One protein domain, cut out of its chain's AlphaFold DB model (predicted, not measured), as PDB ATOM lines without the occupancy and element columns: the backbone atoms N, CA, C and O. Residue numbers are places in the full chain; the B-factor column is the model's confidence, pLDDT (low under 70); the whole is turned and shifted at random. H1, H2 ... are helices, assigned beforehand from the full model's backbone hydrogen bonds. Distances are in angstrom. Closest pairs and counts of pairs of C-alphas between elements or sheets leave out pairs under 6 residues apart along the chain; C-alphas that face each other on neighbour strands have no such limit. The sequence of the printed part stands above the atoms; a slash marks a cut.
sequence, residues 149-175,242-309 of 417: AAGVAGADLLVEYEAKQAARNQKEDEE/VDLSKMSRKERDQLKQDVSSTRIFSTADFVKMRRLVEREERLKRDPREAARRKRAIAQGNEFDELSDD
ATOM      1  N   ALA A 149      -2.085  36.261  42.816       80.88
ATOM      2  CA  ALA A 149      -1.158  37.182  43.459       80.88
ATOM      3  C   ALA A 149      -0.370  36.442  44.550       80.88
ATOM      4  O   ALA A 149      -0.962  35.918  45.488       80.88
ATOM      5  N   ALA A 150       0.959  36.408  44.431       81.12
ATOM      6  CA  ALA A 150       1.837  35.793  45.432       81.12
ATOM      7  C   ALA A 150       2.031  36.666  46.691       81.12
ATOM      8  O   ALA A 150       2.477  36.176  47.723       81.12
ATOM      9  N   GLY A 151       1.691  37.957  46.618       85.56
ATOM     10  CA  GLY A 151       1.852  38.927  47.699       85.56
ATOM     11  C   GLY A 151       1.426  40.332  47.267       85.56
ATOM     12  O   GLY A 151       0.781  40.506  46.228       85.56
ATOM     13  N   VAL A 152       1.806  41.345  48.050       88.12
ATOM     14  CA  VAL A 152       1.533  42.756  47.725       88.12
ATOM     15  C   VAL A 152       2.292  43.157  46.454       88.12
ATOM     16  O   VAL A 152       3.504  42.961  46.341       88.12
ATOM     17  N   ALA A 153       1.578  43.719  45.477       85.56
ATOM     18  CA  ALA A 153       2.175  44.160  44.220       85.56
ATOM     19  C   ALA A 153       3.202  45.280  44.460       85.56
ATOM     20  O   ALA A 153       2.874  46.309  45.046       85.56
ATOM     21  N   GLY A 154       4.433  45.082  43.983       84.56
ATOM     22  CA  GLY A 154       5.524  46.047  44.129       84.56
ATOM     23  C   GLY A 154       6.343  45.913  45.415       84.56
ATOM     24  O   GLY A 154       7.273  46.693  45.596       84.56
ATOM     25  N   ALA A 155       6.047  44.935  46.279       87.75
ATOM     26  CA  ALA A 155       6.828  44.693  47.495       87.75
ATOM     27  C   ALA A 155       8.289  44.312  47.192       87.75
ATOM     28  O   ALA A 155       9.202  44.786  47.860       87.75
ATOM     29  N   ASP A 156       8.522  43.516  46.146       88.94
ATOM     30  CA  ASP A 156       9.860  43.199  45.639       88.94
ATOM     31  C   ASP A 156      10.596  44.441  45.130       88.94
ATOM     32  O   ASP A 156      11.773  44.635  45.430       88.94
ATOM     33  N   LEU A 157       9.891  45.307  44.397       88.00
ATOM     34  CA  LEU A 157      10.457  46.542  43.849       88.00
ATOM     35  C   LEU A 157      10.865  47.524  44.943       88.00
ATOM     36  O   LEU A 157      11.877  48.205  44.801       88.00
ATOM     37  N   LEU A 158      10.086  47.597  46.025       88.75
ATOM     38  CA  LEU A 158      10.402  48.446  47.168       88.75
ATOM     39  C   LEU A 158      11.685  47.981  47.867       88.75
ATOM     40  O   LEU A 158      12.538  48.811  48.160       88.75
ATOM     41  N   VAL A 159      11.857  46.670  48.065       89.38
ATOM     42  CA  VAL A 159      13.077  46.111  48.673       89.38
ATOM     43  C   VAL A 159      14.305  46.347  47.793       89.38
ATOM     44  O   VAL A 159      15.346  46.750  48.307       89.38
ATOM     45  N   GLU A 160      14.197  46.168  46.469       87.31
ATOM     46  CA  GLU A 160      15.294  46.520  45.549       87.31
ATOM     47  C   GLU A 160      15.634  48.011  45.643       87.31
ATOM     48  O   GLU A 160      16.807  48.388  45.666       87.31
ATOM     49  N   TYR A 161      14.611  48.866  45.693       86.81
ATOM     50  CA  TYR A 161      14.787  50.309  45.763       86.81
ATOM     51  C   TYR A 161      15.508  50.740  47.046       86.81
ATOM     52  O   TYR A 161      16.496  51.470  46.966       86.81
ATOM     53  N   GLU A 162      15.069  50.250  48.205       88.81
ATOM     54  CA  GLU A 162      15.695  50.536  49.500       88.81
ATOM     55  C   GLU A 162      17.131  49.998  49.566       88.81
ATOM     56  O   GLU A 162      18.031  50.713  50.004       88.81
ATOM     57  N   ALA A 163      17.380  48.784  49.061       87.56
ATOM     58  CA  ALA A 163      18.722  48.203  49.020       87.56
ATOM     59  C   ALA A 163      19.684  49.027  48.147       87.56
ATOM     60  O   ALA A 163      20.834  49.255  48.524       87.56
ATOM     61  N   LYS A 164      19.218  49.514  46.989       86.00
ATOM     62  CA  LYS A 164      20.018  50.389  46.122       86.00
ATOM     63  C   LYS A 164      20.237  51.771  46.728       86.00
ATOM     64  O   LYS A 164      21.304  52.344  46.528       86.00
ATOM     65  N   GLN A 165      19.247  52.312  47.435       85.56
ATOM     66  CA  GLN A 165      19.373  53.602  48.110       85.56
ATOM     67  C   GLN A 165      20.394  53.516  49.251       85.56
ATOM     68  O   GLN A 165      21.284  54.354  49.326       85.56
ATOM     69  N   ALA A 166      20.344  52.457  50.064       85.38
ATOM     70  CA  ALA A 166      21.330  52.210  51.113       85.38
ATOM     71  C   ALA A 166      22.755  52.065  50.547       85.38
ATOM     72  O   ALA A 166      23.687  52.668  51.068       85.38
ATOM     73  N   ALA A 167      22.918  51.335  49.438       84.50
ATOM     74  CA  ALA A 167      24.215  51.184  48.772       84.50
ATOM     75  C   ALA A 167      24.737  52.482  48.131       84.50
ATOM     76  O   ALA A 167      25.941  52.618  47.925       84.50
ATOM     77  N   ARG A 168      23.851  53.419  47.765       82.12
ATOM     78  CA  ARG A 168      24.248  54.754  47.302       82.12
ATOM     79  C   ARG A 168      24.753  55.593  48.473       82.12
ATOM     80  O   ARG A 168      25.844  56.132  48.366       82.12
ATOM     81  N   ASN A 169      24.000  55.636  49.570       81.25
ATOM     82  CA  ASN A 169      24.381  56.402  50.755       81.25
ATOM     83  C   ASN A 169      25.726  55.921  51.321       81.25
ATOM     84  O   ASN A 169      26.591  56.738  51.572       81.25
ATOM     85  N   GLN A 170      25.956  54.604  51.393       79.50
ATOM     86  CA  GLN A 170      27.247  54.051  51.835       79.50
ATOM     87  C   GLN A 170      28.431  54.500  50.969       79.50
ATOM     88  O   GLN A 170      29.509  54.738  51.490       79.50
ATOM     89  N   LYS A 171      28.242  54.633  49.650       76.38
ATOM     90  CA  LYS A 171      29.300  55.128  48.755       76.38
ATOM     91  C   LYS A 171      29.546  56.622  48.910       76.38
ATOM     92  O   LYS A 171      30.682  57.049  48.776       76.38
ATOM     93  N   GLU A 172      28.487  57.393  49.145       73.44
ATOM     94  CA  GLU A 172      28.604  58.824  49.437       73.44
ATOM     95  C   GLU A 172      29.327  59.030  50.783       73.44
ATOM     96  O   GLU A 172      30.202  59.884  50.869       73.44
ATOM     97  N   ASP A 173      29.051  58.193  51.789       70.69
ATOM     98  CA  ASP A 173      29.742  58.207  53.085       70.69
ATOM     99  C   ASP A 173      31.226  57.790  52.958       70.69
ATOM    100  O   ASP A 173      32.095  58.449  53.520       70.69
ATOM    101  N   GLU A 174      31.544  56.754  52.170       64.25
ATOM    102  CA  GLU A 174      32.929  56.326  51.892       64.25
ATOM    103  C   GLU A 174      33.735  57.355  51.073       64.25
ATOM    104  O   GLU A 174      34.949  57.453  51.242       64.25
ATOM    105  N   GLU A 175      33.094  58.132  50.190       59.31
ATOM    106  CA  GLU A 175      33.748  59.244  49.480       59.31
ATOM    107  C   GLU A 175      34.018  60.445  50.402       59.31
ATOM    108  O   GLU A 175      35.004  61.147  50.189       59.31
ATOM    109  N   VAL A 242      20.014  42.886  46.386       64.19
ATOM    110  CA  VAL A 242      18.914  42.103  45.812       64.19
ATOM    111  C   VAL A 242      18.641  42.595  44.383       64.19
ATOM    112  O   VAL A 242      17.721  43.363  44.131       64.19
ATOM    113  N   ASP A 243      19.469  42.179  43.420       74.75
ATOM    114  CA  ASP A 243      19.309  42.531  41.999       74.75
ATOM    115  C   ASP A 243      18.179  41.713  41.343       74.75
ATOM    116  O   ASP A 243      18.412  40.629  40.795       74.75
ATOM    117  N   LEU A 244      16.950  42.243  41.305       75.00
ATOM    118  CA  LEU A 244      15.789  41.530  40.742       75.00
ATOM    119  C   LEU A 244      15.943  41.142  39.256       75.00
ATOM    120  O   LEU A 244      15.234  40.265  38.758       75.00
ATOM    121  N   SER A 245      16.863  41.778  38.521       74.69
ATOM    122  CA  SER A 245      17.162  41.441  37.119       74.69
ATOM    123  C   SER A 245      17.813  40.064  36.935       74.69
ATOM    124  O   SER A 245      17.712  39.493  35.848       74.69
ATOM    125  N   LYS A 246      18.457  39.532  37.982       78.12
ATOM    126  CA  LYS A 246      19.141  38.230  37.979       78.12
ATOM    127  C   LYS A 246      18.265  37.097  38.530       78.12
ATOM    128  O   LYS A 246      18.575  35.938  38.282       78.12
ATOM    129  N   MET A 247      17.180  37.427  39.235       79.88
ATOM    130  CA  MET A 247      16.267  36.453  39.841       79.88
ATOM    131  C   MET A 247      15.256  35.881  38.845       79.88
ATOM    132  O   MET A 247      14.739  36.578  37.961       79.88
ATOM    133  N   SER A 248      14.919  34.604  39.027       86.12
ATOM    134  CA  SER A 248      13.842  33.959  38.276       86.12
ATOM    135  C   SER A 248      12.466  34.517  38.678       86.12
ATOM    136  O   SER A 248      12.289  35.090  39.752       86.12
ATOM    137  N   ARG A 249      11.439  34.351  37.826       82.31
ATOM    138  CA  ARG A 249      10.069  34.801  38.164       82.31
ATOM    139  C   ARG A 249       9.559  34.167  39.465       82.31
ATOM    140  O   ARG A 249       8.925  34.850  40.254       82.31
ATOM    141  N   LYS A 250       9.886  32.890  39.691       85.44
ATOM    142  CA  LYS A 250       9.482  32.147  40.892       85.44
ATOM    143  C   LYS A 250      10.158  32.688  42.151       85.44
ATOM    144  O   LYS A 250       9.485  32.846  43.158       85.44
ATOM    145  N   GLU A 251      11.446  33.016  42.076       87.00
ATOM    146  CA  GLU A 251      12.178  33.649  43.186       87.00
ATOM    147  C   GLU A 251      11.613  35.030  43.524       87.00
ATOM    148  O   GLU A 251      11.465  35.356  44.694       87.00
ATOM    149  N   ARG A 252      11.233  35.827  42.516       86.62
ATOM    150  CA  ARG A 252      10.599  37.138  42.750       86.62
ATOM    151  C   ARG A 252       9.246  36.992  43.438       86.62
ATOM    152  O   ARG A 252       8.928  37.777  44.322       86.62
ATOM    153  N   ASP A 253       8.457  35.996  43.051       87.69
ATOM    154  CA  ASP A 253       7.160  35.743  43.677       87.69
ATOM    155  C   ASP A 253       7.307  35.220  45.116       87.69
ATOM    156  O   ASP A 253       6.551  35.646  45.987       87.69
ATOM    157  N   GLN A 254       8.323  34.395  45.391       89.62
ATOM    158  CA  GLN A 254       8.689  33.989  46.755       89.62
ATOM    159  C   GLN A 254       9.144  35.187  47.593       89.62
ATOM    160  O   GLN A 254       8.613  35.400  48.674       89.62
ATOM    161  N   LEU A 255      10.025  36.042  47.060       88.69
ATOM    162  CA  LEU A 255      10.469  37.252  47.751       88.69
ATOM    163  C   LEU A 255       9.287  38.176  48.085       88.69
ATOM    164  O   LEU A 255       9.204  38.691  49.194       88.69
ATOM    165  N   LYS A 256       8.332  38.360  47.165       89.69
ATOM    166  CA  LYS A 256       7.100  39.115  47.460       89.69
ATOM    167  C   LYS A 256       6.313  38.486  48.605       89.69
ATOM    168  O   LYS A 256       5.801  39.214  49.455       89.69
ATOM    169  N   GLN A 257       6.185  37.164  48.619       90.56
ATOM    170  CA  GLN A 257       5.471  36.437  49.665       90.56
ATOM    171  C   GLN A 257       6.179  36.567  51.025       90.56
ATOM    172  O   GLN A 257       5.538  36.853  52.038       90.56
ATOM    173  N   ASP A 258       7.503  36.461  51.041       91.12
ATOM    174  CA  ASP A 258       8.323  36.585  52.247       91.12
ATOM    175  C   ASP A 258       8.281  38.014  52.800       91.12
ATOM    176  O   ASP A 258       8.007  38.224  53.979       91.12
ATOM    177  N   VAL A 259       8.457  39.029  51.952       91.12
ATOM    178  CA  VAL A 259       8.416  40.439  52.380       91.12
ATOM    179  C   VAL A 259       7.014  40.812  52.866       91.12
ATOM    180  O   VAL A 259       6.876  41.481  53.886       91.12
ATOM    181  N   SER A 260       5.962  40.352  52.180       90.31
ATOM    182  CA  SER A 260       4.582  40.643  52.596       90.31
ATOM    183  C   SER A 260       4.141  39.908  53.861       90.31
ATOM    184  O   SER A 260       3.249  40.398  54.548       90.31
ATOM    185  N   SER A 261       4.751  38.767  54.191       89.94
ATOM    186  CA  SER A 261       4.470  38.046  55.439       89.94
ATOM    187  C   SER A 261       5.293  38.546  56.628       89.94
ATOM    188  O   SER A 261       4.836  38.443  57.765       89.94
ATOM    189  N   THR A 262       6.481  39.105  56.385       90.88
ATOM    190  CA  THR A 262       7.408  39.549  57.440       90.88
ATOM    191  C   THR A 262       7.287  41.033  57.790       90.88
ATOM    192  O   THR A 262       7.486  41.390  58.952       90.88
ATOM    193  N   ARG A 263       6.965  41.909  56.825       90.38
ATOM    194  CA  ARG A 263       6.960  43.370  57.010       90.38
ATOM    195  C   ARG A 263       5.551  43.956  56.974       90.38
ATOM    196  O   ARG A 263       4.756  43.672  56.083       90.38
ATOM    197  N   ILE A 264       5.277  44.860  57.914       91.50
ATOM    198  CA  ILE A 264       4.065  45.687  57.925       91.50
ATOM    199  C   ILE A 264       4.342  46.963  57.117       91.50
ATOM    200  O   ILE A 264       5.309  47.671  57.393       91.50
ATOM    201  N   PHE A 265       3.500  47.254  56.123       91.62
ATOM    202  CA  PHE A 265       3.658  48.412  55.237       91.62
ATOM    203  C   PHE A 265       2.832  49.616  55.693       91.62
ATOM    204  O   PHE A 265       1.667  49.480  56.075       91.62
ATOM    205  N   SER A 266       3.417  50.808  55.579       93.06
ATOM    206  CA  SER A 266       2.728  52.081  55.803       93.06
ATOM    207  C   SER A 266       2.010  52.582  54.541       93.06
ATOM    208  O   SER A 266       2.240  52.109  53.427       93.06
ATOM    209  N   THR A 267       1.159  53.603  54.684       92.38
ATOM    210  CA  THR A 267       0.485  54.263  53.547       92.38
ATOM    211  C   THR A 267       1.471  54.875  52.547       92.38
ATOM    212  O   THR A 267       1.241  54.796  51.339       92.38
ATOM    213  N   ALA A 268       2.588  55.429  53.029       89.81
ATOM    214  CA  ALA A 268       3.654  55.968  52.190       89.81
ATOM    215  C   ALA A 268       4.335  54.867  51.359       89.81
ATOM    216  O   ALA A 268       4.623  55.072  50.178       89.81
ATOM    217  N   ASP A 269       4.511  53.674  51.931       90.62
ATOM    218  CA  ASP A 269       5.098  52.533  51.224       90.62
ATOM    219  C   ASP A 269       4.192  52.062  50.084       90.62
ATOM    220  O   ASP A 269       4.675  51.797  48.987       90.62
ATOM    221  N   PHE A 270       2.866  52.050  50.271       92.19
ATOM    222  CA  PHE A 270       1.926  51.740  49.185       92.19
ATOM    223  C   PHE A 270       1.959  52.768  48.049       92.19
ATOM    224  O   PHE A 270       1.808  52.402  46.882       92.19
ATOM    225  N   VAL A 271       2.174  54.052  48.356       90.62
ATOM    226  CA  VAL A 271       2.372  55.084  47.325       90.62
ATOM    227  C   VAL A 271       3.657  54.813  46.544       90.62
ATOM    228  O   VAL A 271       3.619  54.787  45.311       90.62
ATOM    229  N   LYS A 272       4.767  54.529  47.238       88.19
ATOM    230  CA  LYS A 272       6.047  54.182  46.603       88.19
ATOM    231  C   LYS A 272       5.939  52.912  45.754       88.19
ATOM    232  O   LYS A 272       6.349  52.930  44.597       88.19
ATOM    233  N   MET A 273       5.318  51.849  46.268       90.12
ATOM    234  CA  MET A 273       5.096  50.598  45.532       90.12
ATOM    235  C   MET A 273       4.307  50.833  44.242       90.12
ATOM    236  O   MET A 273       4.727  50.370  43.185       90.12
ATOM    237  N   ARG A 274       3.214  51.610  44.287       89.81
ATOM    238  CA  ARG A 274       2.439  51.948  43.079       89.81
ATOM    239  C   ARG A 274       3.287  52.672  42.033       89.81
ATOM    240  O   ARG A 274       3.249  52.290  40.867       89.81
ATOM    241  N   ARG A 275       4.087  53.658  42.450       87.69
ATOM    242  CA  ARG A 275       4.986  54.401  41.551       87.69
ATOM    243  C   ARG A 275       6.051  53.498  40.926       87.69
ATOM    244  O   ARG A 275       6.312  53.588  39.728       87.69
ATOM    245  N   LEU A 276       6.648  52.600  41.712       87.94
ATOM    246  CA  LEU A 276       7.650  51.650  41.223       87.94
ATOM    247  C   LEU A 276       7.051  50.640  40.234       87.94
ATOM    248  O   LEU A 276       7.646  50.397  39.184       87.94
ATOM    249  N   VAL A 277       5.858  50.110  40.525       89.00
ATOM    250  CA  VAL A 277       5.121  49.218  39.612       89.00
ATOM    251  C   VAL A 277       4.809  49.933  38.303       89.00
ATOM    252  O   VAL A 277       5.101  49.408  37.229       89.00
ATOM    253  N   GLU A 278       4.275  51.153  38.366       86.75
ATOM    254  CA  GLU A 278       3.957  51.926  37.168       86.75
ATOM    255  C   GLU A 278       5.207  52.204  36.322       86.75
ATOM    256  O   GLU A 278       5.181  52.050  35.097       86.75
ATOM    257  N   ARG A 279       6.330  52.542  36.969       84.44
ATOM    258  CA  ARG A 279       7.624  52.724  36.302       84.44
ATOM    259  C   ARG A 279       8.064  51.449  35.585       84.44
ATOM    260  O   ARG A 279       8.461  51.519  34.424       84.44
ATOM    261  N   GLU A 280       7.995  50.286  36.229       84.44
ATOM    262  CA  GLU A 280       8.339  49.016  35.577       84.44
ATOM    263  C   GLU A 280       7.428  48.693  34.390       84.44
ATOM    264  O   GLU A 280       7.911  48.285  33.327       84.44
ATOM    265  N   GLU A 281       6.122  48.909  34.526       84.06
ATOM    266  CA  GLU A 281       5.182  48.678  33.433       84.06
ATOM    267  C   GLU A 281       5.444  49.595  32.234       84.06
ATOM    268  O   GLU A 281       5.376  49.152  31.083       84.06
ATOM    269  N   ARG A 282       5.763  50.866  32.493       81.94
ATOM    270  CA  ARG A 282       6.165  51.858  31.490       81.94
ATOM    271  C   ARG A 282       7.403  51.390  30.719       81.94
ATOM    272  O   ARG A 282       7.348  51.236  29.497       81.94
ATOM    273  N   LEU A 283       8.451  50.964  31.432       82.06
ATOM    274  CA  LEU A 283       9.666  50.388  30.837       82.06
ATOM    275  C   LEU A 283       9.386  49.125  30.007       82.06
ATOM    276  O   LEU A 283      10.020  48.914  28.970       82.06
ATOM    277  N   LYS A 284       8.445  48.279  30.450       80.88
ATOM    278  CA  LYS A 284       8.041  47.064  29.726       80.88
ATOM    279  C   LYS A 284       7.274  47.394  28.441       80.88
ATOM    280  O   LYS A 284       7.477  46.726  27.425       80.88
ATOM    281  N   ARG A 285       6.401  48.407  28.467       76.31
ATOM    282  CA  ARG A 285       5.617  48.852  27.300       76.31
ATOM    283  C   ARG A 285       6.482  49.599  26.281       76.31
ATOM    284  O   ARG A 285       6.327  49.385  25.074       76.31
ATOM    285  N   ASP A 286       7.410  50.431  26.754       80.06
ATOM    286  CA  ASP A 286       8.141  51.390  25.932       80.06
ATOM    287  C   ASP A 286       9.659  51.135  25.938       80.06
ATOM    288  O   ASP A 286      10.376  51.534  26.859       80.06
ATOM    289  N   PRO A 287      10.235  50.597  24.844       79.62
ATOM    290  CA  PRO A 287      11.678  50.343  24.786       79.62
ATOM    291  C   PRO A 287      12.524  51.629  24.793       79.62
ATOM    292  O   PRO A 287      13.726  51.578  25.048       79.62
ATOM    293  N   ARG A 288      11.920  52.794  24.513       82.69
ATOM    294  CA  ARG A 288      12.597  54.101  24.583       82.69
ATOM    295  C   ARG A 288      12.850  54.518  26.028       82.69
ATOM    296  O   ARG A 288      13.923  55.031  26.323       82.69
ATOM    297  N   GLU A 289      11.892  54.264  26.913       81.00
ATOM    298  CA  GLU A 289      12.035  54.526  28.344       81.00
ATOM    299  C   GLU A 289      13.030  53.548  28.965       81.00
ATOM    300  O   GLU A 289      13.902  53.962  29.721       81.00
ATOM    301  N   ALA A 290      13.014  52.279  28.539       79.75
ATOM    302  CA  ALA A 290      14.048  51.316  28.920       79.75
ATOM    303  C   ALA A 290      15.461  51.786  28.530       79.75
ATOM    304  O   ALA A 290      16.404  51.658  29.312       79.75
ATOM    305  N   ALA A 291      15.621  52.367  27.335       82.12
ATOM    306  CA  ALA A 291      16.889  52.955  26.909       82.12
ATOM    307  C   ALA A 291      17.259  54.215  27.715       82.12
ATOM    308  O   ALA A 291      18.431  54.396  28.045       82.12
ATOM    309  N   ARG A 292      16.277  55.061  28.060       84.50
ATOM    310  CA  ARG A 292      16.474  56.240  28.918       84.50
ATOM    311  C   ARG A 292      16.953  55.833  30.314       84.50
ATOM    312  O   ARG A 292      17.978  56.345  30.747       84.50
ATOM    313  N   ARG A 293      16.318  54.839  30.946       80.62
ATOM    314  CA  ARG A 293      16.738  54.312  32.256       80.62
ATOM    315  C   ARG A 293      18.165  53.774  32.225       80.62
ATOM    316  O   ARG A 293      18.953  54.099  33.099       80.62
ATOM    317  N   LYS A 294      18.534  52.994  31.201       83.50
ATOM    318  CA  LYS A 294      19.922  52.509  31.054       83.50
ATOM    319  C   LYS A 294      20.932  53.655  30.984       83.50
ATOM    320  O   LYS A 294      22.034  53.525  31.503       83.50
ATOM    321  N   ARG A 295      20.554  54.768  30.352       84.25
ATOM    322  CA  ARG A 295      21.384  55.972  30.294       84.25
ATOM    323  C   ARG A 295      21.477  56.671  31.648       84.25
ATOM    324  O   ARG A 295      22.577  57.051  32.015       84.25
ATOM    325  N   ALA A 296      20.366  56.793  32.372       83.50
ATOM    326  CA  ALA A 296      20.341  57.378  33.713       83.50
ATOM    327  C   ALA A 296      21.207  56.573  34.695       83.50
ATOM    328  O   ALA A 296      22.030  57.151  35.392       83.50
ATOM    329  N   ILE A 297      21.115  55.237  34.662       82.81
ATOM    330  CA  ILE A 297      21.971  54.342  35.461       82.81
ATOM    331  C   ILE A 297      23.451  54.560  35.125       82.81
ATOM    332  O   ILE A 297      24.271  54.702  36.022       82.81
ATOM    333  N   ALA A 298      23.800  54.642  33.837       82.06
ATOM    334  CA  ALA A 298      25.180  54.893  33.414       82.06
ATOM    335  C   ALA A 298      25.704  56.289  33.802       82.06
ATOM    336  O   ALA A 298      26.912  56.499  33.793       82.06
ATOM    337  N   GLN A 299      24.812  57.239  34.095       80.94
ATOM    338  CA  GLN A 299      25.148  58.600  34.516       80.94
ATOM    339  C   GLN A 299      25.142  58.778  36.041       80.94
ATOM    340  O   GLN A 299      25.522  59.845  36.497       80.94
ATOM    341  N   GLY A 300      24.734  57.767  36.820       76.44
ATOM    342  CA  GLY A 300      24.591  57.863  38.281       76.44
ATOM    343  C   GLY A 300      23.254  58.453  38.753       76.44
ATOM    344  O   GLY A 300      22.911  58.346  39.925       76.44
ATOM    345  N   ASN A 301      22.430  58.976  37.842       76.31
ATOM    346  CA  ASN A 301      21.163  59.649  38.142       76.31
ATOM    347  C   ASN A 301      19.962  58.674  38.174       76.31
ATOM    348  O   ASN A 301      18.865  59.014  37.730       76.31
ATOM    349  N   GLU A 302      20.136  57.428  38.642       69.88
ATOM    350  CA  GLU A 302      19.046  56.421  38.650       69.88
ATOM    351  C   GLU A 302      17.847  56.852  39.522       69.88
ATOM    352  O   GLU A 302      16.700  56.474  39.235       69.88
ATOM    353  N   PHE A 303      18.127  57.656  40.554       64.94
ATOM    354  CA  PHE A 303      17.185  58.104  41.581       64.94
ATOM    355  C   PHE A 303      16.554  59.476  41.307       64.94
ATOM    356  O   PHE A 303      15.466  59.731  41.813       64.94
ATOM    357  N   ASP A 304      17.162  60.323  40.473       63.38
ATOM    358  CA  ASP A 304      16.640  61.673  40.194       63.38
ATOM    359  C   ASP A 304      15.298  61.634  39.448       63.38
ATOM    360  O   ASP A 304      14.461  62.518  39.601       63.38
ATOM    361  N   GLU A 305      15.050  60.571  38.672       56.22
ATOM    362  CA  GLU A 305      13.773  60.351  37.977       56.22
ATOM    363  C   GLU A 305      12.615  59.947  38.919       56.22
ATOM    364  O   GLU A 305      11.499  59.749  38.448       56.22
ATOM    365  N   LEU A 306      12.868  59.784  40.224       53.75
ATOM    366  CA  LEU A 306      11.861  59.518  41.265       53.75
ATOM    367  C   LEU A 306      11.579  60.734  42.158       53.75
ATOM    368  O   LEU A 306      10.778  60.608  43.084       53.75
ATOM    369  N   SER A 307      12.223  61.878  41.894       50.88
ATOM    370  CA  SER A 307      11.895  63.144  42.550       50.88
ATOM    371  C   SER A 307      10.393  63.428  42.412       50.88
ATOM    372  O   SER A 307       9.832  63.306  41.321       50.88
ATOM    373  N   ASP A 308       9.757  63.797  43.527       51.47
ATOM    374  CA  ASP A 308       8.318  64.067  43.673       51.47
ATOM    375  C   ASP A 308       7.775  65.180  42.740       51.47
ATOM    376  O   ASP A 308       6.570  65.414  42.711       51.47
ATOM    377  N   ASP A 309       8.632  65.833  41.947       46.44
ATOM    378  CA  ASP A 309       8.303  66.981  41.092       46.44
ATOM    379  C   ASP A 309       7.851  66.650  39.649       46.44
ATOM    380  O   ASP A 309       7.408  67.551  38.932       46.44
TER     381      ASP A 309
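What this domain is: This is residues 149 to 175 and 242 to 309 of the 417 residues of the protein "Protein SDA1" of Grammatophora oceanica (UniProt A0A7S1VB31). Helix H1 begins between H2 and H3, touches both with its first residues and runs away from them, residues 169 to 175 sticking out. H3 and H4 make a V. The printed part has 95 residues, named helices in the order H1, H2, H3, H4 and no named strand; it is all helix and compact, with a radius of gyration of the C-alphas of 14.1 A and spans of 35 by 35 by 29 A.

How they stand to each other: H1, residues 155 to 175, touches H2, residues 249 to 262, closest at the C-alphas of Asp 156 and Lys 256, 5.3 A, about perpendicular at 84 degrees. H1 touches H3, residues 267 to 285, with residues 155 to 158 alone, closest at the C-alphas of Leu 158 and Met 273, 6.0 A. H3 and H4, residues 287 to 299, touch only at the corner, at a steep tilt of 64 degrees. Every O i to N i+4 pair is within hydrogen-bond range in H2, H3 and H4; in H1, 16 of 17.

Where its parts are: H1 runs 30.7 A from C-alpha 155 at (6.828, 44.693, 47.495). H3 spans 27.3 A, H2 20.0 A; H4, 18.6 A, ends at (25.148, 58.600, 34.516).

The domain as a whole: Residues 176 to 241 are not printed, a gap of 23.0 A between C-alphas 175 and 242. pLDDT is under 70 at residues 174 to 175, 242 and 302 to 309.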